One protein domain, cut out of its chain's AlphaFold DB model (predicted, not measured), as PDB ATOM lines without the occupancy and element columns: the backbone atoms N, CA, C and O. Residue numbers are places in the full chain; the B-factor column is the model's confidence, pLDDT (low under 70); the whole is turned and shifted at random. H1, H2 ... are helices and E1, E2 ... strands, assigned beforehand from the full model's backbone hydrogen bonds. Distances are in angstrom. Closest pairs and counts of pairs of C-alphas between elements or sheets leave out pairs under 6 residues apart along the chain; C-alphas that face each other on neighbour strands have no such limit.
ATOM      1  N   GLN A   2     109.960 114.014  96.448       39.47
ATOM      2  CA  GLN A   2     109.873 115.453  96.173       39.47
ATOM      3  C   GLN A   2     108.497 115.759  95.569       39.47
ATOM      4  O   GLN A   2     108.163 115.258  94.499       39.47
ATOM      5  N   ARG A   3     107.679 116.559  96.262       40.31
ATOM      6  CA  ARG A   3     106.433 117.088  95.694       40.31
ATOM      7  C   ARG A   3     106.794 118.152  94.663       40.31
ATOM      8  O   ARG A   3     107.144 119.273  95.021       40.31
ATOM      9  N   VAL A   4     106.723 117.789  93.388       53.31
ATOM     10  CA  VAL A   4     106.874 118.731  92.279       53.31
ATOM     11  C   VAL A   4     105.552 119.478  92.117       53.31
ATOM     12  O   VAL A   4     104.508 118.871  91.886       53.31
ATOM     13  N   ILE A   5     105.586 120.800  92.272       62.66
ATOM     14  CA  ILE A   5     104.433 121.659  91.998       62.66
ATOM     15  C   ILE A   5     104.259 121.716  90.476       62.66
ATOM     16  O   ILE A   5     105.093 122.277  89.768       62.66
ATOM     17  N   GLY A   6     103.195 121.090  89.974       67.12
ATOM     18  CA  GLY A   6     102.849 121.063  88.555       67.12
ATOM     19  C   GLY A   6     101.792 122.108  88.206       67.12
ATOM     20  O   GLY A   6     100.848 122.327  88.963       67.12
ATOM     21  N   TYR A   7     101.938 122.738  87.041       74.31
ATOM     22  CA  TYR A   7     100.891 123.574  86.451       74.31
ATOM     23  C   TYR A   7      99.621 122.742  86.196       74.31
ATOM     24  O   TYR A   7      99.725 121.620  85.701       74.31
ATOM     25  N   ARG A   8      98.443 123.300  86.509       76.12
ATOM     26  CA  ARG A   8      97.139 122.634  86.337       76.12
ATOM     27  C   ARG A   8      96.224 123.363  85.354       76.12
ATOM     28  O   ARG A   8      95.850 122.779  84.349       76.12
ATOM     29  N   ALA A   9      95.899 124.630  85.609       79.75
ATOM     30  CA  ALA A   9      94.983 125.410  84.773       79.75
ATOM     31  C   ALA A   9      95.226 126.921  84.927       79.75
ATOM     32  O   ALA A   9      95.903 127.354  85.863       79.75
ATOM     33  N   SER A  10      94.654 127.713  84.017       83.12
ATOM     34  CA  SER A  10      94.664 129.182  84.054       83.12
ATOM     35  C   SER A  10      93.271 129.735  83.767       83.12
ATOM     36  O   SER A  10      92.519 129.147  82.997       83.12
ATOM     37  N   TRP A  11      92.946 130.896  84.336       86.56
ATOM     38  CA  TRP A  11      91.689 131.615  84.102       86.56
ATOM     39  C   TRP A  11      91.970 132.974  83.457       86.56
ATOM     40  O   TRP A  11      92.976 133.612  83.773       86.56
ATOM     41  N   LYS A  12      91.073 133.430  82.580       85.81
ATOM     42  CA  LYS A  12      91.141 134.739  81.920       85.81
ATOM     43  C   LYS A  12      89.967 135.604  82.355       85.81
ATOM     44  O   LYS A  12      88.815 135.238  82.145       85.81
ATOM     45  N   PHE A  13      90.251 136.771  82.921       86.12
ATOM     46  CA  PHE A  13      89.232 137.749  83.303       86.12
ATOM     47  C   PHE A  13      89.523 139.080  82.620       86.12
ATOM     48  O   PHE A  13      90.629 139.608  82.730       86.12
ATOM     49  N   ASN A  14      88.531 139.625  81.918       81.62
ATOM     50  CA  ASN A  14      88.672 140.917  81.257       81.62
ATOM     51  C   ASN A  14      88.562 142.055  82.279       81.62
ATOM     52  O   ASN A  14      87.665 142.073  83.122       81.62
ATOM     53  N   PRO A  31      85.860 124.841  90.369       70.44
ATOM     54  CA  PRO A  31      86.602 123.583  90.324       70.44
ATOM     55  C   PRO A  31      87.298 123.405  88.964       70.44
ATOM     56  O   PRO A  31      86.793 123.853  87.933       70.44
ATOM     57  N   PHE A  32      88.486 122.793  88.971       69.19
ATOM     58  CA  PHE A  32      89.221 122.485  87.744       69.19
ATOM     59  C   PHE A  32      88.682 121.185  87.134       69.19
ATOM     60  O   PHE A  32      88.468 120.212  87.852       69.19
ATOM     61  N   ASN A  33      88.487 121.174  85.817       65.31
ATOM     62  CA  ASN A  33      88.147 119.977  85.048       65.31
ATOM     63  C   ASN A  33      89.393 119.551  84.264       65.31
ATOM     64  O   ASN A  33      89.901 120.343  83.469       65.31
ATOM     65  N   ASP A  34      89.865 118.320  84.464       60.56
ATOM     66  CA  ASP A  34      91.064 117.786  83.792       60.56
ATOM     67  C   ASP A  34      90.869 117.591  82.267       60.56
ATOM     68  O   ASP A  34      91.844 117.451  81.529       60.56
ATOM     69  N   GLU A  35      89.632 117.646  81.761       55.53
ATOM     70  CA  GLU A  35      89.300 117.403  80.345       55.53
ATOM     71  C   GLU A  35      89.743 118.519  79.376       55.53
ATOM     72  O   GLU A  35      89.837 118.291  78.170       55.53
ATOM     73  N   HIS A  36      90.083 119.717  79.864       53.50
ATOM     74  CA  HIS A  36      90.483 120.847  79.006       53.50
ATOM     75  C   HIS A  36      91.975 120.864  78.621       53.50
ATOM     76  O   HIS A  36      92.431 121.783  77.940       53.50
ATOM     77  N   VAL A  37      92.760 119.862  79.027       53.31
ATOM     78  CA  VAL A  37      94.231 119.897  78.914       53.31
ATOM     79  C   VAL A  37      94.761 119.537  77.514       53.31
ATOM     80  O   VAL A  37      95.943 119.729  77.237       53.31
ATOM     81  N   SER A  38      93.927 119.109  76.564       52.06
ATOM     82  CA  SER A  38      94.419 118.857  75.204       52.06
ATOM     83  C   SER A  38      93.343 118.957  74.132       52.06
ATOM     84  O   SER A  38      92.740 117.957  73.751       52.06
ATOM     85  N   SER A  39      93.176 120.142  73.551       47.97
ATOM     86  CA  SER A  39      92.549 120.260  72.236       47.97
ATOM     87  C   SER A  39      93.584 120.752  71.230       47.97
ATOM     88  O   SER A  39      93.784 121.948  71.035       47.97
ATOM     89  N   ARG A  40      94.276 119.799  70.590       48.34
ATOM     90  CA  ARG A  40      95.180 120.044  69.447       48.34
ATOM     91  C   ARG A  40      94.431 120.484  68.177       48.34
ATOM     92  O   ARG A  40      95.028 120.496  67.108       48.34
ATOM     93  N   THR A  41      93.137 120.804  68.251       47.56
ATOM     94  CA  THR A  41      92.273 120.954  67.071       47.56
ATOM     95  C   THR A  41      91.777 122.378  66.808       47.56
ATOM     96  O   THR A  41      91.058 122.586  65.833       47.56
ATOM     97  N   LYS A  42      92.188 123.394  67.583       52.50
ATOM     98  CA  LYS A  42      91.942 124.803  67.214       52.50
ATOM     99  C   LYS A  42      93.103 125.345  66.367       52.50
ATOM    100  O   LYS A  42      94.249 125.355  66.810       52.50
ATOM    101  N   PHE A  43      92.783 125.842  65.167       50.59
ATOM    102  CA  PHE A  43      93.698 126.463  64.186       50.59
ATOM    103  C   PHE A  43      94.658 127.519  64.784       50.59
ATOM    104  O   PHE A  43      95.736 127.759  64.246       50.59
ATOM    105  N   THR A  44      94.303 128.129  65.919       53.59
ATOM    106  CA  THR A  44      95.092 129.130  66.653       53.59
ATOM    107  C   THR A  44      96.258 128.568  67.479       53.59
ATOM    108  O   THR A  44      97.124 129.341  67.883       53.59
ATOM    109  N   CYS A  45      96.349 127.253  67.707       59.69
ATOM    110  CA  CYS A  45      97.455 126.656  68.472       59.69
ATOM    111  C   CYS A  45      98.765 126.482  67.681       59.69
ATOM    112  O   CYS A  45      99.803 126.228  68.290       59.69
ATOM    113  N   ASN A  46      98.756 126.663  66.355       63.88
ATOM    114  CA  ASN A  46      99.961 126.547  65.516       63.88
ATOM    115  C   ASN A  46     100.975 127.690  65.721       63.88
ATOM    116  O   ASN A  46     102.049 127.676  65.130       63.88
ATOM    117  N   LEU A  47     100.644 128.682  66.551       72.50
ATOM    118  CA  LEU A  47     101.487 129.845  66.829       72.50
ATOM    119  C   LEU A  47     102.497 129.614  67.965       72.50
ATOM    120  O   LEU A  47     103.394 130.430  68.133       72.50
ATOM    121  N   CYS A  48     102.383 128.539  68.755       82.19
ATOM    122  CA  CYS A  48     103.318 128.278  69.854       82.19
ATOM    123  C   CYS A  48     104.586 127.581  69.337       82.19
ATOM    124  O   CYS A  48     104.606 126.360  69.216       82.19
ATOM    125  N   ILE A  49     105.651 128.339  69.066       84.62
ATOM    126  CA  ILE A  49     106.895 127.790  68.494       84.62
ATOM    127  C   ILE A  49     107.672 126.991  69.549       84.62
ATOM    128  O   ILE A  49     107.945 125.806  69.370       84.62
ATOM    129  N   HIS A  50     107.980 127.620  70.688       86.25
ATOM    130  CA  HIS A  50     108.734 127.005  71.788       86.25
ATOM    131  C   HIS A  50     107.891 126.898  73.061       86.25
ATOM    132  O   HIS A  50     108.229 127.454  74.110       86.25
ATOM    133  N   GLY A  51     106.757 126.204  72.979       83.25
ATOM    134  CA  GLY A  51     105.874 126.045  74.129       83.25
ATOM    135  C   GLY A  51     104.746 125.044  73.931       83.25
ATOM    136  O   GLY A  51     104.686 124.316  72.945       83.25
ATOM    137  N   GLN A  52     103.842 125.024  74.904       84.69
ATOM    138  CA  GLN A  52     102.634 124.207  74.913       84.69
ATOM    139  C   GLN A  52     101.407 125.105  74.768       84.69
ATOM    140  O   GLN A  52     101.276 126.085  75.500       84.69
ATOM    141  N   CYS A  53     100.506 124.771  73.847       83.06
ATOM    142  CA  CYS A  53      99.230 125.466  73.713       83.06
ATOM    143  C   CYS A  53      98.235 124.946  74.755       83.06
ATOM    144  O   CYS A  53      98.041 123.735  74.870       83.06
ATOM    145  N   LEU A  54      97.618 125.852  75.508       80.62
ATOM    146  CA  LEU A  54      96.674 125.541  76.579       80.62
ATOM    147  C   LEU A  54      95.452 126.455  76.460       80.62
ATOM    148  O   LEU A  54      95.585 127.612  76.067       80.62
ATOM    149  N   SER A  55      94.265 125.966  76.816       81.19
ATOM    150  CA  SER A  55      93.062 126.799  76.919       81.19
ATOM    151  C   SER A  55      92.867 127.332  78.335       81.19
ATOM    152  O   SER A  55      93.351 126.753  79.314       81.19
ATOM    153  N   TYR A  56      92.145 128.442  78.455       83.12
ATOM    154  CA  TYR A  56      91.682 128.910  79.757       83.12
ATOM    155  C   TYR A  56      90.525 128.044  80.264       83.12
ATOM    156  O   TYR A  56      89.747 127.497  79.493       83.12
ATOM    157  N   GLN A  57      90.382 127.936  81.582       84.38
ATOM    158  CA  GLN A  57      89.335 127.110  82.188       84.38
ATOM    159  C   GLN A  57      87.932 127.715  82.026       84.38
ATOM    160  O   GLN A  57      86.931 127.012  82.074       84.38
ATOM    161  N   ASN A  58      87.854 129.038  81.895       85.38
ATOM    162  CA  ASN A  58      86.608 129.801  81.854       85.38
ATOM    163  C   ASN A  58      86.367 130.504  80.510       85.38
ATOM    164  O   ASN A  58      85.487 131.357  80.427       85.38
ATOM    165  N   SER A  59      87.187 130.218  79.498       79.75
ATOM    166  CA  SER A  59      87.079 130.788  78.157       79.75
ATOM    167  C   SER A  59      87.608 129.791  77.133       79.75
ATOM    168  O   SER A  59      88.572 129.079  77.394       79.75
ATOM    169  N   ASP A  60      87.023 129.806  75.941       78.00
ATOM    170  CA  ASP A  60      87.492 129.062  74.773       78.00
ATOM    171  C   ASP A  60      88.804 129.588  74.171       78.00
ATOM    172  O   ASP A  60      89.339 128.987  73.229       78.00
ATOM    173  N   ASP A  61      89.302 130.707  74.694       80.12
ATOM    174  CA  ASP A  61      90.582 131.293  74.325       80.12
ATOM    175  C   ASP A  61      91.752 130.357  74.658       80.12
ATOM    176  O   ASP A  61      91.767 129.660  75.677       80.12
ATOM    177  N   VAL A  62      92.778 130.409  73.811       80.81
ATOM    178  CA  VAL A  62      94.022 129.650  73.967       80.81
ATOM    179  C   VAL A  62      95.209 130.577  74.203       80.81
ATOM    180  O   VAL A  62      95.207 131.733  73.778       80.81
ATOM    181  N   PHE A  63      96.233 130.070  74.880       83.75
ATOM    182  CA  PHE A  63      97.490 130.764  75.113       83.75
ATOM    183  C   PHE A  63      98.675 129.793  75.067       83.75
ATOM    184  O   PHE A  63      98.534 128.592  75.310       83.75
ATOM    185  N   CYS A  64      99.860 130.326  74.777       84.44
ATOM    186  CA  CYS A  64     101.091 129.550  74.778       84.44
ATOM    187  C   CYS A  64     101.773 129.616  76.148       84.44
ATOM    188  O   CYS A  64     102.109 130.689  76.653       84.44
ATOM    189  N   ARG A  65     102.041 128.453  76.736       83.88
ATOM    190  CA  ARG A  65     102.961 128.301  77.860       83.88
ATOM    191  C   ARG A  65     104.351 128.006  77.320       83.88
ATOM    192  O   ARG A  65     104.629 126.889  76.886       83.88
ATOM    193  N   CYS A  66     105.218 129.005  77.358       82.00
ATOM    194  CA  CYS A  66     106.564 128.883  76.822       82.00
ATOM    195  C   CYS A  66     107.445 127.955  77.660       82.00
ATOM    196  O   CYS A  66     107.303 127.866  78.883       82.00
ATOM    197  N   TYR A  67     108.369 127.273  76.987       81.12
ATOM    198  CA  TYR A  67     109.441 126.546  77.649       81.12
ATOM    199  C   TYR A  67     110.432 127.508  78.306       81.12
ATOM    200  O   TYR A  67     110.467 128.710  78.028       81.12
ATOM    201  N   ASN A  68     111.261 126.959  79.191       73.88
ATOM    202  CA  ASN A  68     112.275 127.733  79.888       73.88
ATOM    203  C   ASN A  68     113.191 128.458  78.890       73.88
ATOM    204  O   ASN A  68     113.780 127.829  78.020       73.88
ATOM    205  N   GLY A  69     113.310 129.779  79.042       74.88
ATOM    206  CA  GLY A  69     114.144 130.634  78.198       74.88
ATOM    207  C   GLY A  69     113.390 131.305  77.050       74.88
ATOM    208  O   GLY A  69     113.994 132.110  76.350       74.88
ATOM    209  N   TRP A  70     112.089 131.047  76.889       81.56
ATOM    210  CA  TRP A  70     111.261 131.616  75.823       81.56
ATOM    211  C   TRP A  70     110.104 132.455  76.374       81.56
ATOM    212  O   TRP A  70     109.595 132.218  77.471       81.56
ATOM    213  N   THR A  71     109.679 133.462  75.620       80.31
ATOM    214  CA  THR A  71     108.574 134.358  75.963       80.31
ATOM    215  C   THR A  71     107.886 134.923  74.717       80.31
ATOM    216  O   THR A  71     108.218 134.574  73.583       80.31
ATOM    217  N   GLY A  72     106.908 135.800  74.938       76.81
ATOM    218  CA  GLY A  72     106.048 136.361  73.904       76.81
ATOM    219  C   GLY A  72     104.803 135.509  73.674       76.81
ATOM    220  O   GLY A  72     104.723 134.360  74.107       76.81
ATOM    221  N   VAL A  73     103.819 136.079  72.976       82.19
ATOM    222  CA  VAL A  73     102.512 135.439  72.725       82.19
ATOM    223  C   VAL A  73     102.663 134.097  71.996       82.19
ATOM    224  O   VAL A  73     101.925 133.162  72.279       82.19
ATOM    225  N   ALA A  74     103.657 134.001  71.110       84.38
ATOM    226  CA  ALA A  74     103.989 132.827  70.301       84.38
ATOM    227  C   ALA A  74     105.199 132.020  70.828       84.38
ATOM    228  O   ALA A  74     105.639 131.065  70.188       84.38
ATOM    229  N   CYS A  75     105.785 132.399  71.970       83.69
ATOM    230  CA  CYS A  75     107.038 131.813  72.474       83.69
ATOM    231  C   CYS A  75     108.216 131.899  71.481       83.69
ATOM    232  O   CYS A  75     109.023 130.975  71.384       83.69
ATOM    233  N   ASN A  76     108.298 132.993  70.721       85.62
ATOM    234  CA  ASN A  76     109.349 133.216  69.722       85.62
ATOM    235  C   ASN A  76     110.491 134.110  70.233       85.62
ATOM    236  O   ASN A  76     111.537 134.222  69.605       85.62
TER     237      ASN A  76
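AT A GLANCE: This is residues 2 to 14 and 31 to 76 of the 317 residues of the protein "Hypothetical protein" of Rotaria magnacalcarata (UniProt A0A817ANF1). With little regular structure, this is a small two-stranded hairpin, E1 and E2, amid loops, with short helices H1 and H2 near it and residues 2 to 7 sticking out as a free arm. The 59 printed residues hold H1, H2, E1, E2 in that order, 19 residues in named elements, class mixed. The whole is only just compact, close to loose: radius of gyration of the C-alphas 12.1 A, spans 32 by 31 by 24 A.

IN THESE COORDINATES: Start at C-alpha 2, (109.873, 115.453, 96.173); residues 2 to 14 have no named element. Find H1 at residues 34 to 37 and H2 at 43 to 47. E1, residues 51 to 55, runs 13.1 A; E2, 62 to 66, runs 12.9 A to C-alpha 66 at (106.564, 128.883, 76.822).

HOW THE PARTS SIT: E1 and E2 are antiparallel at 152 degrees; look at N 52 and O 65, 2.8 A apart. The closest C-alphas of H1 and E1, Val 37 and Leu 54, are 6.6 A apart; those of H2 and E1, Cys 45 and Cys 53, 5.7 A. H1 and E2 are apart. H1 is too short for an O i to N i+4 pair; H2 has 0 of 1 within hydrogen-bond range, and 0 of 2 O i to N i+3 pairs.

THE WHOLE: Residues 15 to 30 are not printed; C-alphas 14 and 31 are 19.7 A apart across the cut. Residues 2 to 6 and 32 to 46 have pLDDT under 70.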